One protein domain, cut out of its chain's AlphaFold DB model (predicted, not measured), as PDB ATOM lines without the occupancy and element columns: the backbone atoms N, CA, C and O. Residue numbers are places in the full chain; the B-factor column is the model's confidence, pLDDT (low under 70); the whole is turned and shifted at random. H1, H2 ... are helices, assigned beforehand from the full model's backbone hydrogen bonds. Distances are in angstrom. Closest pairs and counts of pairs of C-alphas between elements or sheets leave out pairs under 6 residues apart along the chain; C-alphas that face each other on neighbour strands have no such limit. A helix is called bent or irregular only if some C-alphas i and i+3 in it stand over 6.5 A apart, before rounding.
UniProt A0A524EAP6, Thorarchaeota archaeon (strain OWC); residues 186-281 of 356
ATOM      1  N   ASP A 186     -28.435  58.124  -4.299       92.00
ATOM      2  CA  ASP A 186     -29.476  57.194  -3.852       92.00
ATOM      3  C   ASP A 186     -28.864  55.878  -3.376       92.00
ATOM      4  O   ASP A 186     -29.202  55.399  -2.294       92.00
ATOM      5  N   ARG A 187     -27.948  55.310  -4.172       91.25
ATOM      6  CA  ARG A 187     -27.289  54.032  -3.870       91.25
ATOM      7  C   ARG A 187     -26.414  54.147  -2.630       91.25
ATOM      8  O   ARG A 187     -26.559  53.341  -1.714       91.25
ATOM      9  N   THR A 188     -25.576  55.180  -2.555       91.12
ATOM     10  CA  THR A 188     -24.710  55.412  -1.396       91.12
ATOM     11  C   THR A 188     -25.529  55.609  -0.125       91.12
ATOM     12  O   THR A 188     -25.317  54.876   0.835       91.12
ATOM     13  N   ARG A 189     -26.533  56.497  -0.125       90.88
ATOM     14  CA  ARG A 189     -27.396  56.720   1.051       90.88
ATOM     15  C   ARG A 189     -28.161  55.462   1.457       90.88
ATOM     16  O   ARG A 189     -28.339  55.209   2.649       90.88
ATOM     17  N   PHE A 190     -28.625  54.684   0.479       91.50
ATOM     18  CA  PHE A 190     -29.324  53.430   0.731       91.50
ATOM     19  C   PHE A 190     -28.419  52.423   1.450       91.50
ATOM     20  O   PHE A 190     -28.808  51.905   2.495       91.50
ATOM     21  N   PHE A 191     -27.204  52.177   0.950       90.06
ATOM     22  CA  PHE A 191     -26.279  51.233   1.584       90.06
ATOM     23  C   PHE A 191     -25.682  51.767   2.889       90.06
ATOM     24  O   PHE A 191     -25.575  51.004   3.847       90.06
ATOM     25  N   GLU A 192     -25.370  53.063   2.980       90.00
ATOM     26  CA  GLU A 192     -24.945  53.713   4.225       90.00
ATOM     27  C   GLU A 192     -25.958  53.471   5.345       90.00
ATOM     28  O   GLU A 192     -25.576  53.142   6.462       90.00
ATOM     29  N   HIS A 193     -27.257  53.565   5.060       88.06
ATOM     30  CA  HIS A 193     -28.279  53.345   6.078       88.06
ATOM     31  C   HIS A 193     -28.188  51.960   6.745       88.06
ATOM     32  O   HIS A 193     -28.372  51.859   7.957       88.06
ATOM     33  N   PHE A 194     -27.897  50.905   5.978       85.56
ATOM     34  CA  PHE A 194     -27.842  49.530   6.491       85.56
ATOM     35  C   PHE A 194     -26.452  49.103   6.970       85.56
ATOM     36  O   PHE A 194     -26.346  48.247   7.846       85.56
ATOM     37  N   PHE A 195     -25.395  49.669   6.390       87.25
ATOM     38  CA  PHE A 195     -24.033  49.152   6.517       87.25
ATOM     39  C   PHE A 195     -23.019  50.200   6.994       87.25
ATOM     40  O   PHE A 195     -21.823  49.939   6.959       87.25
ATOM     41  N   LYS A 196     -23.452  51.366   7.492       84.56
ATOM     42  CA  LYS A 196     -22.542  52.397   8.032       84.56
ATOM     43  C   LYS A 196     -21.593  51.882   9.117       84.56
ATOM     44  O   LYS A 196     -20.451  52.323   9.171       84.56
ATOM     45  N   ASP A 197     -22.058  50.965   9.963       83.12
ATOM     46  CA  ASP A 197     -21.268  50.411  11.072       83.12
ATOM     47  C   ASP A 197     -20.475  49.145  10.670       83.12
ATOM     48  O   ASP A 197     -19.850  48.504  11.514       83.12
ATOM     49  N   ARG A 198     -20.514  48.753   9.388       78.88
ATOM     50  CA  ARG A 198     -19.869  47.553   8.834       78.88
ATOM     51  C   ARG A 198     -18.599  47.945   8.073       78.88
ATOM     52  O   ARG A 198     -18.655  48.318   6.907       78.88
ATOM     53  N   GLU A 199     -17.443  47.828   8.723       79.06
ATOM     54  CA  GLU A 199     -16.130  48.114   8.106       79.06
ATOM     55  C   GLU A 199     -15.709  47.070   7.051       79.06
ATOM     56  O   GLU A 199     -14.806  47.302   6.247       79.06
ATOM     57  N   ASP A 200     -16.369  45.913   7.043       77.00
ATOM     58  CA  ASP A 200     -16.172  44.833   6.078       77.00
ATOM     59  C   ASP A 200     -16.773  45.133   4.696       77.00
ATOM     60  O   ASP A 200     -16.466  44.428   3.734       77.00
ATOM     61  N   ILE A 201     -17.616  46.162   4.578       79.69
ATOM     62  CA  ILE A 201     -18.270  46.546   3.327       79.69
ATOM     63  C   ILE A 201     -17.694  47.867   2.816       79.69
ATOM     64  O   ILE A 201     -17.838  48.913   3.445       79.69
ATOM     65  N   ASP A 202     -17.119  47.839   1.613       84.19
ATOM     66  CA  ASP A 202     -16.798  49.063   0.881       84.19
ATOM     67  C   ASP A 202     -18.059  49.604   0.183       84.19
ATOM     68  O   ASP A 202     -18.495  49.113  -0.863       84.19
ATOM     69  N   LEU A 203     -18.657  50.637   0.780       85.06
ATOM     70  CA  LEU A 203     -19.861  51.299   0.265       85.06
ATOM     71  C   LEU A 203     -19.636  51.987  -1.087       85.06
ATOM     72  O   LEU A 203     -20.572  52.069  -1.887       85.06
ATOM     73  N   GLY A 204     -18.417  52.470  -1.350       84.56
ATOM     74  CA  GLY A 204     -18.054  53.072  -2.630       84.56
ATOM     75  C   GLY A 204     -18.057  52.017  -3.728       84.56
ATOM     76  O   GLY A 204     -18.763  52.161  -4.724       84.56
ATOM     77  N   MET A 205     -17.381  50.895  -3.475       84.75
ATOM     78  CA  MET A 205     -17.353  49.753  -4.390       84.75
ATOM     79  C   MET A 205     -18.764  49.231  -4.702       84.75
ATOM     80  O   MET A 205     -19.101  49.032  -5.870       84.75
ATOM     81  N   ILE A 206     -19.616  49.038  -3.688       85.00
ATOM     82  CA  ILE A 206     -20.994  48.566  -3.907       85.00
ATOM     83  C   ILE A 206     -21.804  49.578  -4.722       85.00
ATOM     84  O   ILE A 206     -22.548  49.185  -5.624       85.00
ATOM     85  N   SER A 207     -21.660  50.874  -4.437       86.00
ATOM     86  CA  SER A 207     -22.369  51.930  -5.169       86.00
ATOM     87  C   SER A 207     -21.973  51.970  -6.649       86.00
ATOM     88  O   SER A 207     -22.829  52.238  -7.496       86.00
ATOM     89  N   ASP A 208     -20.716  51.670  -6.974       85.81
ATOM     90  CA  ASP A 208     -20.224  51.607  -8.355       85.81
ATOM     91  C   ASP A 208     -20.687  50.331  -9.071       85.81
ATOM     92  O   ASP A 208     -21.169  50.391 -10.202       85.81
ATOM     93  N   MET A 209     -20.631  49.177  -8.399       83.06
ATOM     94  CA  MET A 209     -21.080  47.892  -8.958       83.06
ATOM     95  C   MET A 209     -22.588  47.844  -9.249       83.06
ATOM     96  O   MET A 209     -23.028  47.105 -10.127       83.06
ATOM     97  N   THR A 210     -23.381  48.628  -8.517       86.00
ATOM     98  CA  THR A 210     -24.850  48.671  -8.631       86.00
ATOM     99  C   THR A 210     -25.355  49.773  -9.566       86.00
ATOM    100  O   THR A 210     -26.516  50.181  -9.507       86.00
ATOM    101  N   GLN A 211     -24.497  50.298 -10.445       85.06
ATOM    102  CA  GLN A 211     -24.915  51.266 -11.455       85.06
ATOM    103  C   GLN A 211     -25.954  50.660 -12.416       85.06
ATOM    104  O   GLN A 211     -25.735  49.591 -12.982       85.06
ATOM    105  N   GLY A 212     -27.070  51.369 -12.625       81.56
ATOM    106  CA  GLY A 212     -28.175  50.926 -13.489       81.56
ATOM    107  C   GLY A 212     -29.106  49.891 -12.846       81.56
ATOM    108  O   GLY A 212     -29.915  49.269 -13.521       81.56
ATOM    109  N   TRP A 213     -28.964  49.641 -11.542       85.69
ATOM    110  CA  TRP A 213     -29.848  48.725 -10.826       85.69
ATOM    111  C   TRP A 213     -31.123  49.434 -10.385       85.69
ATOM    112  O   TRP A 213     -31.075  50.584  -9.946       85.69
ATOM    113  N   SER A 214     -32.255  48.723 -10.408       87.62
ATOM    114  CA  SER A 214     -33.510  49.246  -9.865       87.62
ATOM    115  C   SER A 214     -33.455  49.346  -8.336       87.62
ATOM    116  O   SER A 214     -32.694  48.637  -7.671       87.62
ATOM    117  N   PHE A 215     -34.305  50.180  -7.731       89.44
ATOM    118  CA  PHE A 215     -34.358  50.285  -6.267       89.44
ATOM    119  C   PHE A 215     -34.790  48.965  -5.602       89.44
ATOM    120  O   PHE A 215     -34.363  48.657  -4.487       89.44
ATOM    121  N   ALA A 216     -35.597  48.151  -6.288       87.94
ATOM    122  CA  ALA A 216     -35.928  46.795  -5.857       87.94
ATOM    123  C   ALA A 216     -34.688  45.880  -5.808       87.94
ATOM    124  O   ALA A 216     -34.499  45.168  -4.821       87.94
ATOM    125  N   ASP A 217     -33.808  45.951  -6.809       87.12
ATOM    126  CA  ASP A 217     -32.569  45.162  -6.841       87.12
ATOM    127  C   ASP A 217     -31.597  45.568  -5.722       87.12
ATOM    128  O   ASP A 217     -30.954  44.711  -5.114       87.12
ATOM    129  N   LEU A 218     -31.539  46.858  -5.369       89.12
ATOM    130  CA  LEU A 218     -30.747  47.316  -4.220       89.12
ATOM    131  C   LEU A 218     -31.247  46.702  -2.904       89.12
ATOM    132  O   LEU A 218     -30.443  46.244  -2.091       89.12
ATOM    133  N   LYS A 219     -32.574  46.635  -2.704       88.94
ATOM    134  CA  LYS A 219     -33.179  45.974  -1.530       88.94
ATOM    135  C   LYS A 219     -32.812  44.501  -1.464       88.94
ATOM    136  O   LYS A 219     -32.481  44.000  -0.391       88.94
ATOM    137  N   HIS A 220     -32.844  43.826  -2.605       87.12
ATOM    138  CA  HIS A 220     -32.438  42.436  -2.714       87.12
ATOM    139  C   HIS A 220     -30.964  42.228  -2.348       87.12
ATOM    140  O   HIS A 220     -30.655  41.326  -1.567       87.12
ATOM    141  N   LEU A 221     -30.064  43.086  -2.836       86.56
ATOM    142  CA  LEU A 221     -28.647  43.024  -2.478       86.56
ATOM    143  C   LEU A 221     -28.426  43.275  -0.982       86.56
ATOM    144  O   LEU A 221     -27.720  42.506  -0.334       86.56
ATOM    145  N   ALA A 222     -29.059  44.304  -0.413       88.44
ATOM    146  CA  ALA A 222     -28.947  44.591   1.016       88.44
ATOM    147  C   ALA A 222     -29.436  43.415   1.875       88.44
ATOM    148  O   ALA A 222     -28.750  43.009   2.812       88.44
ATOM    149  N   ALA A 223     -30.573  42.806   1.525       87.50
ATOM    150  CA  ALA A 223     -31.049  41.599   2.198       87.50
ATOM    151  C   ALA A 223     -30.024  40.454   2.104       87.50
ATOM    152  O   ALA A 223     -29.762  39.769   3.093       87.50
ATOM    153  N   GLY A 224     -29.391  40.285   0.944       84.19
ATOM    154  CA  GLY A 224     -28.371  39.265   0.729       84.19
ATOM    155  C   GLY A 224     -27.113  39.424   1.572       84.19
ATOM    156  O   GLY A 224     -26.640  38.451   2.162       84.19
ATOM    157  N   LEU A 225     -26.607  40.652   1.669       83.88
ATOM    158  CA  LEU A 225     -25.436  41.001   2.481       83.88
ATOM    159  C   LEU A 225     -25.702  40.869   3.990       83.88
ATOM    160  O   LEU A 225     -24.783  40.580   4.760       83.88
ATOM    161  N   LEU A 226     -26.952  41.069   4.420       84.25
ATOM    162  CA  LEU A 226     -27.367  40.848   5.807       84.25
ATOM    163  C   LEU A 226     -27.478  39.358   6.145       84.25
ATOM    164  O   LEU A 226     -27.073  38.949   7.231       84.25
ATOM    165  N   LEU A 227     -28.003  38.545   5.225       83.56
ATOM    166  CA  LEU A 227     -28.156  37.099   5.419       83.56
ATOM    167  C   LEU A 227     -26.831  36.331   5.316       83.56
ATOM    168  O   LEU A 227     -26.704  35.261   5.907       83.56
ATOM    169  N   ASN A 228     -25.849  36.874   4.592       76.94
ATOM    170  CA  ASN A 228     -24.537  36.264   4.388       76.94
ATOM    171  C   ASN A 228     -23.431  37.180   4.936       76.94
ATOM    172  O   ASN A 228     -22.738  37.837   4.153       76.94
ATOM    173  N   PRO A 229     -23.254  37.256   6.269       68.81
ATOM    174  CA  PRO A 229     -22.143  38.000   6.849       68.81
ATOM    175  C   PRO A 229     -20.804  37.389   6.394       68.81
ATOM    176  O   PRO A 229     -20.721  36.172   6.193       68.81
ATOM    177  N   PRO A 230     -19.752  38.200   6.206       64.75
ATOM    178  CA  PRO A 230     -18.470  37.688   5.751       64.75
ATOM    179  C   PRO A 230     -17.816  36.759   6.768       64.75
ATOM    180  O   PRO A 230     -17.969  36.905   7.982       64.75
ATOM    181  N   SER A 231     -17.028  35.826   6.238       59.47
ATOM    182  CA  SER A 231     -16.061  35.045   7.004       59.47
ATOM    183  C   SER A 231     -14.972  35.985   7.545       59.47
ATOM    184  O   SER A 231     -14.491  36.843   6.812       59.47
ATOM    185  N   GLU A 232     -14.617  35.833   8.822       53.41
ATOM    186  CA  GLU A 232     -13.746  36.698   9.637       53.41
ATOM    187  C   GLU A 232     -12.695  37.567   8.898       53.41
ATOM    188  O   GLU A 232     -11.757  37.066   8.282       53.41
ATOM    189  N   GLY A 233     -12.788  38.890   9.098       55.75
ATOM    190  CA  GLY A 233     -11.648  39.823   9.092       55.75
ATOM    191  C   GLY A 233     -11.237  40.467   7.764       55.75
ATOM    192  O   GLY A 233     -10.411  41.378   7.786       55.75
ATOM    193  N   SER A 234     -11.791  40.050   6.624       62.06
ATOM    194  CA  SER A 234     -11.491  40.651   5.315       62.06
ATOM    195  C   SER A 234     -12.678  41.426   4.749       62.06
ATOM    196  O   SER A 234     -13.820  40.987   4.885       62.06
ATOM    197  N   GLN A 235     -12.398  42.539   4.060       65.81
ATOM    198  CA  GLN A 235     -13.404  43.232   3.255       65.81
ATOM    199  C   GLN A 235     -14.052  42.266   2.259       65.81
ATOM    200  O   GLN A 235     -13.377  41.414   1.672       65.81
ATOM    201  N   ILE A 236     -15.361  42.403   2.062       67.44
ATOM    202  CA  ILE A 236     -16.091  41.651   1.049       67.44
ATOM    203  C   ILE A 236     -15.588  42.109  -0.321       67.44
ATOM    204  O   ILE A 236     -15.875  43.222  -0.753       67.44
ATOM    205  N   ALA A 237     -14.840  41.246  -1.005       70.12
ATOM    206  CA  ALA A 237     -14.437  41.483  -2.386       70.12
ATOM    207  C   ALA A 237     -15.657  41.463  -3.325       70.12
ATOM    208  O   ALA A 237     -16.637  40.760  -3.067       70.12
ATOM    209  N   SER A 238     -15.571  42.170  -4.455       70.38
ATOM    210  CA  SER A 238     -16.603  42.194  -5.505       70.38
ATOM    211  C   SER A 238     -17.057  40.789  -5.925       70.38
ATOM    212  O   SER A 238     -18.248  40.531  -6.064       70.38
ATOM    213  N   GLU A 239     -16.110  39.856  -6.038       70.81
ATOM    214  CA  GLU A 239     -16.339  38.451  -6.405       70.81
ATOM    215  C   GLU A 239     -17.285  37.748  -5.424       70.81
ATOM    216  O   GLU A 239     -18.179  37.005  -5.822       70.81
ATOM    217  N   ARG A 240     -17.159  38.045  -4.126       74.31
ATOM    218  CA  ARG A 240     -18.023  37.465  -3.096       74.31
ATOM    219  C   ARG A 240     -19.443  38.022  -3.161       74.31
ATOM    220  O   ARG A 240     -20.389  37.304  -2.852       74.31
ATOM    221  N   ILE A 241     -19.610  39.279  -3.570       75.38
ATOM    222  CA  ILE A 241     -20.937  39.870  -3.787       75.38
ATOM    223  C   ILE A 241     -21.632  39.173  -4.958       75.38
ATOM    224  O   ILE A 241     -22.797  38.796  -4.839       75.38
ATOM    225  N   GLU A 242     -20.912  38.937  -6.054       72.75
ATOM    226  CA  GLU A 242     -21.429  38.175  -7.194       72.75
ATOM    227  C   GLU A 242     -21.798  36.736  -6.806       72.75
ATOM    228  O   GLU A 242     -22.859  36.249  -7.199       72.75
ATOM    229  N   GLU A 243     -20.985  36.076  -5.975       73.69
ATOM    230  CA  GLU A 243     -21.309  34.758  -5.415       73.69
ATOM    231  C   GLU A 243     -22.577  34.782  -4.557       73.69
ATOM    232  O   GLU A 243     -23.409  33.886  -4.687       73.69
ATOM    233  N   ILE A 244     -22.748  35.788  -3.690       75.88
ATOM    234  CA  ILE A 244     -23.943  35.936  -2.845       75.88
ATOM    235  C   ILE A 244     -25.187  36.105  -3.721       75.88
ATOM    236  O   ILE A 244     -26.188  35.416  -3.517       75.88
ATOM    237  N   LEU A 245     -25.116  36.967  -4.736       72.69
ATOM    238  CA  LEU A 245     -26.206  37.179  -5.690       72.69
ATOM    239  C   LEU A 245     -26.541  35.897  -6.462       72.69
ATOM    240  O   LEU A 245     -27.713  35.533  -6.582       72.69
ATOM    241  N   ALA A 246     -25.518  35.176  -6.931       71.19
ATOM    242  CA  ALA A 246     -25.682  33.903  -7.624       71.19
ATOM    243  C   ALA A 246     -26.280  32.818  -6.714       71.19
ATOM    244  O   ALA A 246     -27.186  32.101  -7.138       71.19
ATOM    245  N   ALA A 247     -25.824  32.719  -5.463       73.19
ATOM    246  CA  ALA A 247     -26.319  31.761  -4.477       73.19
ATOM    247  C   ALA A 247     -27.778  32.029  -4.086       73.19
ATOM    248  O   ALA A 247     -28.549  31.094  -3.881       73.19
ATOM    249  N   MET A 248     -28.173  33.301  -4.022       69.69
ATOM    250  CA  MET A 248     -29.555  33.702  -3.758       69.69
ATOM    251  C   MET A 248     -30.465  33.582  -4.983       69.69
ATOM    252  O   MET A 248     -31.679  33.729  -4.855       69.69
ATOM    253  N   GLY A 249     -29.899  33.344  -6.171       65.94
ATOM    254  CA  GLY A 249     -30.648  33.322  -7.424       65.94
ATOM    255  C   GLY A 249     -31.197  34.693  -7.828       65.94
ATOM    256  O   GLY A 249     -32.102  34.763  -8.657       65.94
ATOM    257  N   ILE A 250     -30.665  35.781  -7.264       67.25
ATOM    258  CA  ILE A 250     -31.081  37.137  -7.615       67.25
ATOM    259  C   ILE A 250     -30.262  37.562  -8.821       67.25
ATOM    260  O   ILE A 250     -29.036  37.660  -8.772       67.25
ATOM    261  N   GLN A 251     -30.946  37.770  -9.938       66.81
ATOM    262  CA  GLN A 251     -30.371  38.423 -11.101       66.81
ATOM    263  C   GLN A 251     -30.946  39.838 -11.129       66.81
ATOM    264  O   GLN A 251     -32.169  39.957 -11.064       66.81
ATOM    265  N   PRO A 252     -30.120  40.893 -11.191       63.78
ATOM    266  CA  PRO A 252     -30.636  42.239 -11.378       63.78
ATOM    267  C   PRO A 252     -31.301  42.285 -12.753       63.78
ATOM    268  O   PRO A 252     -30.657  42.063 -13.777       63.78
ATOM    269  N   VAL A 253     -32.614  42.495 -12.766       65.06
ATOM    270  CA  VAL A 253     -33.415  42.624 -13.991       65.06
ATOM    271  C   VAL A 253     -33.945  44.055 -14.077       65.06
ATOM    272  O   VAL A 253     -35.110  44.289 -14.387       65.06
ATOM    273  N   GLY A 254     -33.085  45.017 -13.732       56.09
ATOM    274  CA  GLY A 254     -33.439  46.433 -13.668       56.09
ATOM    275  C   GLY A 254     -33.649  47.042 -15.049       56.09
ATOM    276  O   GLY A 254     -34.537  47.870 -15.229       56.09
ATOM    277  N   THR A 255     -32.906  46.555 -16.048       58.62
ATOM    278  CA  THR A 255     -32.886  47.157 -17.382       58.62
ATOM    279  C   THR A 255     -33.263  46.172 -18.486       58.62
ATOM    280  O   THR A 255     -32.980  44.971 -18.426       58.62
ATOM    281  N   ALA A 256     -33.791  46.693 -19.598       59.09
ATOM    282  CA  ALA A 256     -34.007  45.915 -20.820       59.09
ATOM    283  C   ALA A 256     -32.717  45.233 -21.330       59.09
ATOM    284  O   ALA A 256     -32.777  44.148 -21.907       59.09
ATOM    285  N   SER A 257     -31.537  45.820 -21.084       55.59
ATOM    286  CA  SER A 257     -30.246  45.193 -21.395       55.59
ATOM    287  C   SER A 257     -29.944  43.970 -20.531       55.59
ATOM    288  O   SER A 257     -29.343  43.018 -21.029       55.59
ATOM    289  N   ASP A 258     -30.372  43.960 -19.269       64.12
ATOM    290  CA  ASP A 258     -30.173  42.826 -18.363       64.12
ATOM    291  C   ASP A 258     -31.124  41.687 -18.714       64.12
ATOM    292  O   ASP A 258     -30.699  40.534 -18.797       64.12
ATOM    293  N   LEU A 259     -32.366  42.020 -19.079       64.00
ATOM    294  CA  LEU A 259     -33.298  41.078 -19.701       64.00
ATOM    295  C   LEU A 259     -32.738  40.486 -20.991       64.00
ATOM    296  O   LEU A 259     -32.809  39.279 -21.181       64.00
ATOM    297  N   GLN A 260     -32.135  41.293 -21.867       61.16
ATOM    298  CA  GLN A 260     -31.499  40.776 -23.082       61.16
ATOM    299  C   GLN A 260     -30.291  39.885 -22.774       61.16
ATOM    300  O   GLN A 260     -30.093  38.874 -23.447       61.16
ATOM    301  N   ARG A 261     -29.480  40.216 -21.761       61.91
ATOM    302  CA  ARG A 261     -28.375  39.358 -21.297       61.91
ATOM    303  C   ARG A 261     -28.897  38.028 -20.752       61.91
ATOM    304  O   ARG A 261     -28.324  36.986 -21.067       61.91
ATOM    305  N   LEU A 262     -29.978  38.052 -19.976       63.09
ATOM    306  CA  LEU A 262     -30.625  36.858 -19.431       63.09
ATOM    307  C   LEU A 262     -31.298  36.024 -20.521       63.09
ATOM    308  O   LEU A 262     -31.042  34.826 -20.574       63.09
ATOM    309  N   SER A 263     -32.054  36.647 -21.431       61.34
ATOM    310  CA  SER A 263     -32.637  35.997 -22.612       61.34
ATOM    311  C   SER A 263     -31.548  35.283 -23.393       61.34
ATOM    312  O   SER A 263     -31.619  34.079 -23.551       61.34
ATOM    313  N   ARG A 264     -30.439  35.959 -23.728       60.19
ATOM    314  CA  ARG A 264     -29.306  35.322 -24.423       60.19
ATOM    315  C   ARG A 264     -28.703  34.139 -23.661       60.19
ATOM    316  O   ARG A 264     -28.276  33.182 -24.292       60.19
ATOM    317  N   ARG A 265     -28.635  34.183 -22.325       59.91
ATOM    318  CA  ARG A 265     -28.145  33.056 -21.501       59.91
ATOM    319  C   ARG A 265     -29.134  31.892 -21.463       59.91
ATOM    320  O   ARG A 265     -28.697  30.745 -21.390       59.91
ATOM    321  N   ILE A 266     -30.432  32.186 -21.485       60.53
ATOM    322  CA  ILE A 266     -31.507  31.195 -21.521       60.53
ATOM    323  C   ILE A 266     -31.582  30.575 -22.913       60.53
ATOM    324  O   ILE A 266     -31.527  29.358 -22.985       60.53
ATOM    325  N   ASP A 267     -31.592  31.384 -23.976       53.66
ATOM    326  CA  ASP A 267     -31.631  31.014 -25.401       53.66
ATOM    327  C   ASP A 267     -30.354  30.297 -25.868       53.66
ATOM    328  O   ASP A 267     -30.376  29.521 -26.820       53.66
ATOM    329  N   ALA A 268     -29.228  30.480 -25.175       54.22
ATOM    330  CA  ALA A 268     -28.032  29.677 -25.419       54.22
ATOM    331  C   ALA A 268     -28.231  28.187 -25.067       54.22
ATOM    332  O   ALA A 268     -27.457  27.355 -25.535       54.22
ATOM    333  N   ARG A 269     -29.244  27.835 -24.258       50.44
ATOM    334  CA  ARG A 269     -29.501  26.458 -23.807       50.44
ATOM    335  C   ARG A 269     -30.537  25.624 -24.590       50.44
ATOM    336  O   ARG A 269     -30.431  24.415 -24.449       50.44
ATOM    337  N   PRO A 270     -31.467  26.122 -25.437       49.12
ATOM    338  CA  PRO A 270     -32.361  25.261 -26.208       49.12
ATOM    339  C   PRO A 270     -31.876  25.075 -27.653       49.12
ATOM    340  O   PRO A 270     -32.191  24.062 -28.266       49.12
ATOM    341  N   GLN A 271     -31.092  26.009 -28.210       49.28
ATOM    342  CA  GLN A 271     -30.671  25.941 -29.615       49.28
ATOM    343  C   GLN A 271     -29.567  24.897 -29.839       49.28
ATOM    344  O   GLN A 271     -29.644  24.107 -30.774       49.28
ATOM    345  N   GLN A 272     -28.568  24.840 -28.947       50.19
ATOM    346  CA  GLN A 272     -27.436  23.914 -29.088       50.19
ATOM    347  C   GLN A 272     -27.852  22.441 -28.977       50.19
ATOM    348  O   GLN A 272     -27.300  21.608 -29.694       50.19
ATOM    349  N   ASP A 273     -28.845  22.123 -28.141       50.84
ATOM    350  CA  ASP A 273     -29.365  20.757 -28.006       50.84
ATOM    351  C   ASP A 273     -30.253  20.355 -29.198       50.84
ATOM    352  O   ASP A 273     -30.226  19.196 -29.614       50.84
ATOM    353  N   LEU A 274     -30.985  21.301 -29.803       50.16
ATOM    354  CA  LEU A 274     -31.766  21.060 -31.024       50.16
ATOM    355  C   LEU A 274     -30.865  20.863 -32.252       50.16
ATOM    356  O   LEU A 274     -31.081  19.924 -33.019       50.16
ATOM    357  N   ASP A 275     -29.822  21.680 -32.405       50.25
ATOM    358  CA  ASP A 275     -28.855  21.564 -33.503       50.25
ATOM    359  C   ASP A 275     -28.011  20.282 -33.380       50.25
ATOM    360  O   ASP A 275     -27.781  19.578 -34.368       50.25
ATOM    361  N   ALA A 276     -27.606  19.909 -32.158       54.56
ATOM    362  CA  ALA A 276     -26.921  18.642 -31.898       54.56
ATOM    363  C   ALA A 276     -27.834  17.424 -32.137       54.56
ATOM    364  O   ALA A 276     -27.384  16.416 -32.688       54.56
ATOM    365  N   ALA A 277     -29.121  17.515 -31.782       52.22
ATOM    366  CA  ALA A 277     -30.115  16.479 -32.065       52.22
ATOM    367  C   ALA A 277     -30.441  16.358 -33.564       52.22
ATOM    368  O   ALA A 277     -30.685  15.249 -34.045       52.22
ATOM    369  N   SER A 278     -30.402  17.461 -34.317       51.66
ATOM    370  CA  SER A 278     -30.554  17.452 -35.776       51.66
ATOM    371  C   SER A 278     -29.348  16.817 -36.479       51.66
ATOM    372  O   SER A 278     -29.501  16.217 -37.539       51.66
ATOM    373  N   ALA A 279     -28.153  16.880 -35.884       56.75
ATOM    374  CA  ALA A 279     -26.955  16.212 -36.403       56.75
ATOM    375  C   ALA A 279     -26.953  14.682 -36.190       56.75
ATOM    376  O   ALA A 279     -26.206  13.970 -36.863       56.75
ATOM    377  N   LEU A 280     -27.786  14.159 -35.279       58.69
ATOM    378  CA  LEU A 280     -27.940  12.716 -35.031       58.69
ATOM    379  C   LEU A 280     -28.702  11.987 -36.151       58.69
ATOM    380  O   LEU A 280     -28.558  10.771 -36.285       58.69
ATOM    381  N   TYR A 281     -29.463  12.713 -36.975       63.03
ATOM    382  CA  TYR A 281     -30.216  12.156 -38.096       63.03
ATOM    383  C   TYR A 281     -29.999  13.003 -39.361       63.03
ATOM    384  O   TYR A 281     -30.729  13.963 -39.586       63.03
TER     385      TYR A 281
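AT A GLANCE: This is residues 186 to 281 of the 356 residues of a protein of Thorarchaeota archaeon (strain OWC) (UniProt A0A524EAP6). A small body of four short helices has one long helix, H5, leading away from it as an arm, and residues 263 to 281 stick out with nothing beside them. In the body, H1 and H3 run side by side, H2 packs on H1, and H4 crosses H3 at nearly a right angle, while H5 touches no helix. The printed part has 96 residues with five named helices, H1 to H5 in order along the chain, and no named strand; the class is all helix. The whole is loose, with a radius of gyration of the C-alphas of 17.6 A. It spans 63 by 30 by 18 A, its length made by the arm, and the body without the free residues spans 38 by 25 by 17 A.

HOW THE PARTS SIT: The longest helix is H5, residues 256 to 279. It has a kink of 25 degrees near residue 266, and residues 263 to 281, of which 263 to 279 belong to H5, stand free. H4, residues 238 to 248, comes before it in the chain over a short link, and the two are apart. H3, residues 215 to 227, touches H4 with residues 221 to 225 alone. The closest C-alphas of H3 and H4 are those of Gly 224 and Ile 244, 6.6 A apart, and their lines are about perpendicular, at 87 degrees. H1, residues 186 to 195, touches H3, and H3 touches H1 with residues 218 to 222 alone. The closest C-alphas there are those of Phe 191 and Ala 222, 7.2 A apart, and H1 and H3 run the same way at a shallow tilt of 19 degrees. H2, residues 203 to 209, touches H1, with the C-alphas of Arg 187 and Ser 207 closest at 5.5 A. H1 and H2 run opposite ways at a steep tilt of 48 degrees. H2 and H4 are close but not clearly touching, the C-alphas of Met 205 and Ser 238 being closest at 7.7 A; their lines are only just about perpendicular, at 71 degrees. H2 and H3 are apart, and so are H1 and H4. Helix packing is mostly crossed, with the helices' lines at large angles, but only just: of the 3 pairs that touch, 1 is at a shallow tilt. In H2, H3 and H4 every O i to N i+4 pair is within hydrogen-bond range; in H1 it is 5 of 6 and in H5 15 of 20.

IN THESE COORDINATES: H5 runs 34.3 A from C-alpha 256 at (-34.007, 45.915, -20.820) to C-alpha 279 at (-26.955, 16.212, -36.403). It is neither bent nor irregular, but only just: C-alphas 269 and 272 are 6.2 A apart. H3 is 18.7 A long over residues 215 to 227, and H4 is 15.6 A long over residues 238 to 248. H1 begins at C-alpha 186, at (-29.476, 57.194, -3.852), and reaches 14.2 A to C-alpha 195. H2, residues 203 to 209, measures 9.9 A.

THE WHOLE: The two C-alphas farthest apart are those of Asp 197 and Tyr 281, at 62.9 A. The printed part runs from residue 186 to residue 281 of a chain of 356 residues and has no cut. No link is long: H2 to H3 is tight, and the others are short. The mean pLDDT of the printed part is 72.6. It is under 70 at 42 residues, namely 229 to 236 and 248 to 281; the mean is 56 in H5 and 90 in H1.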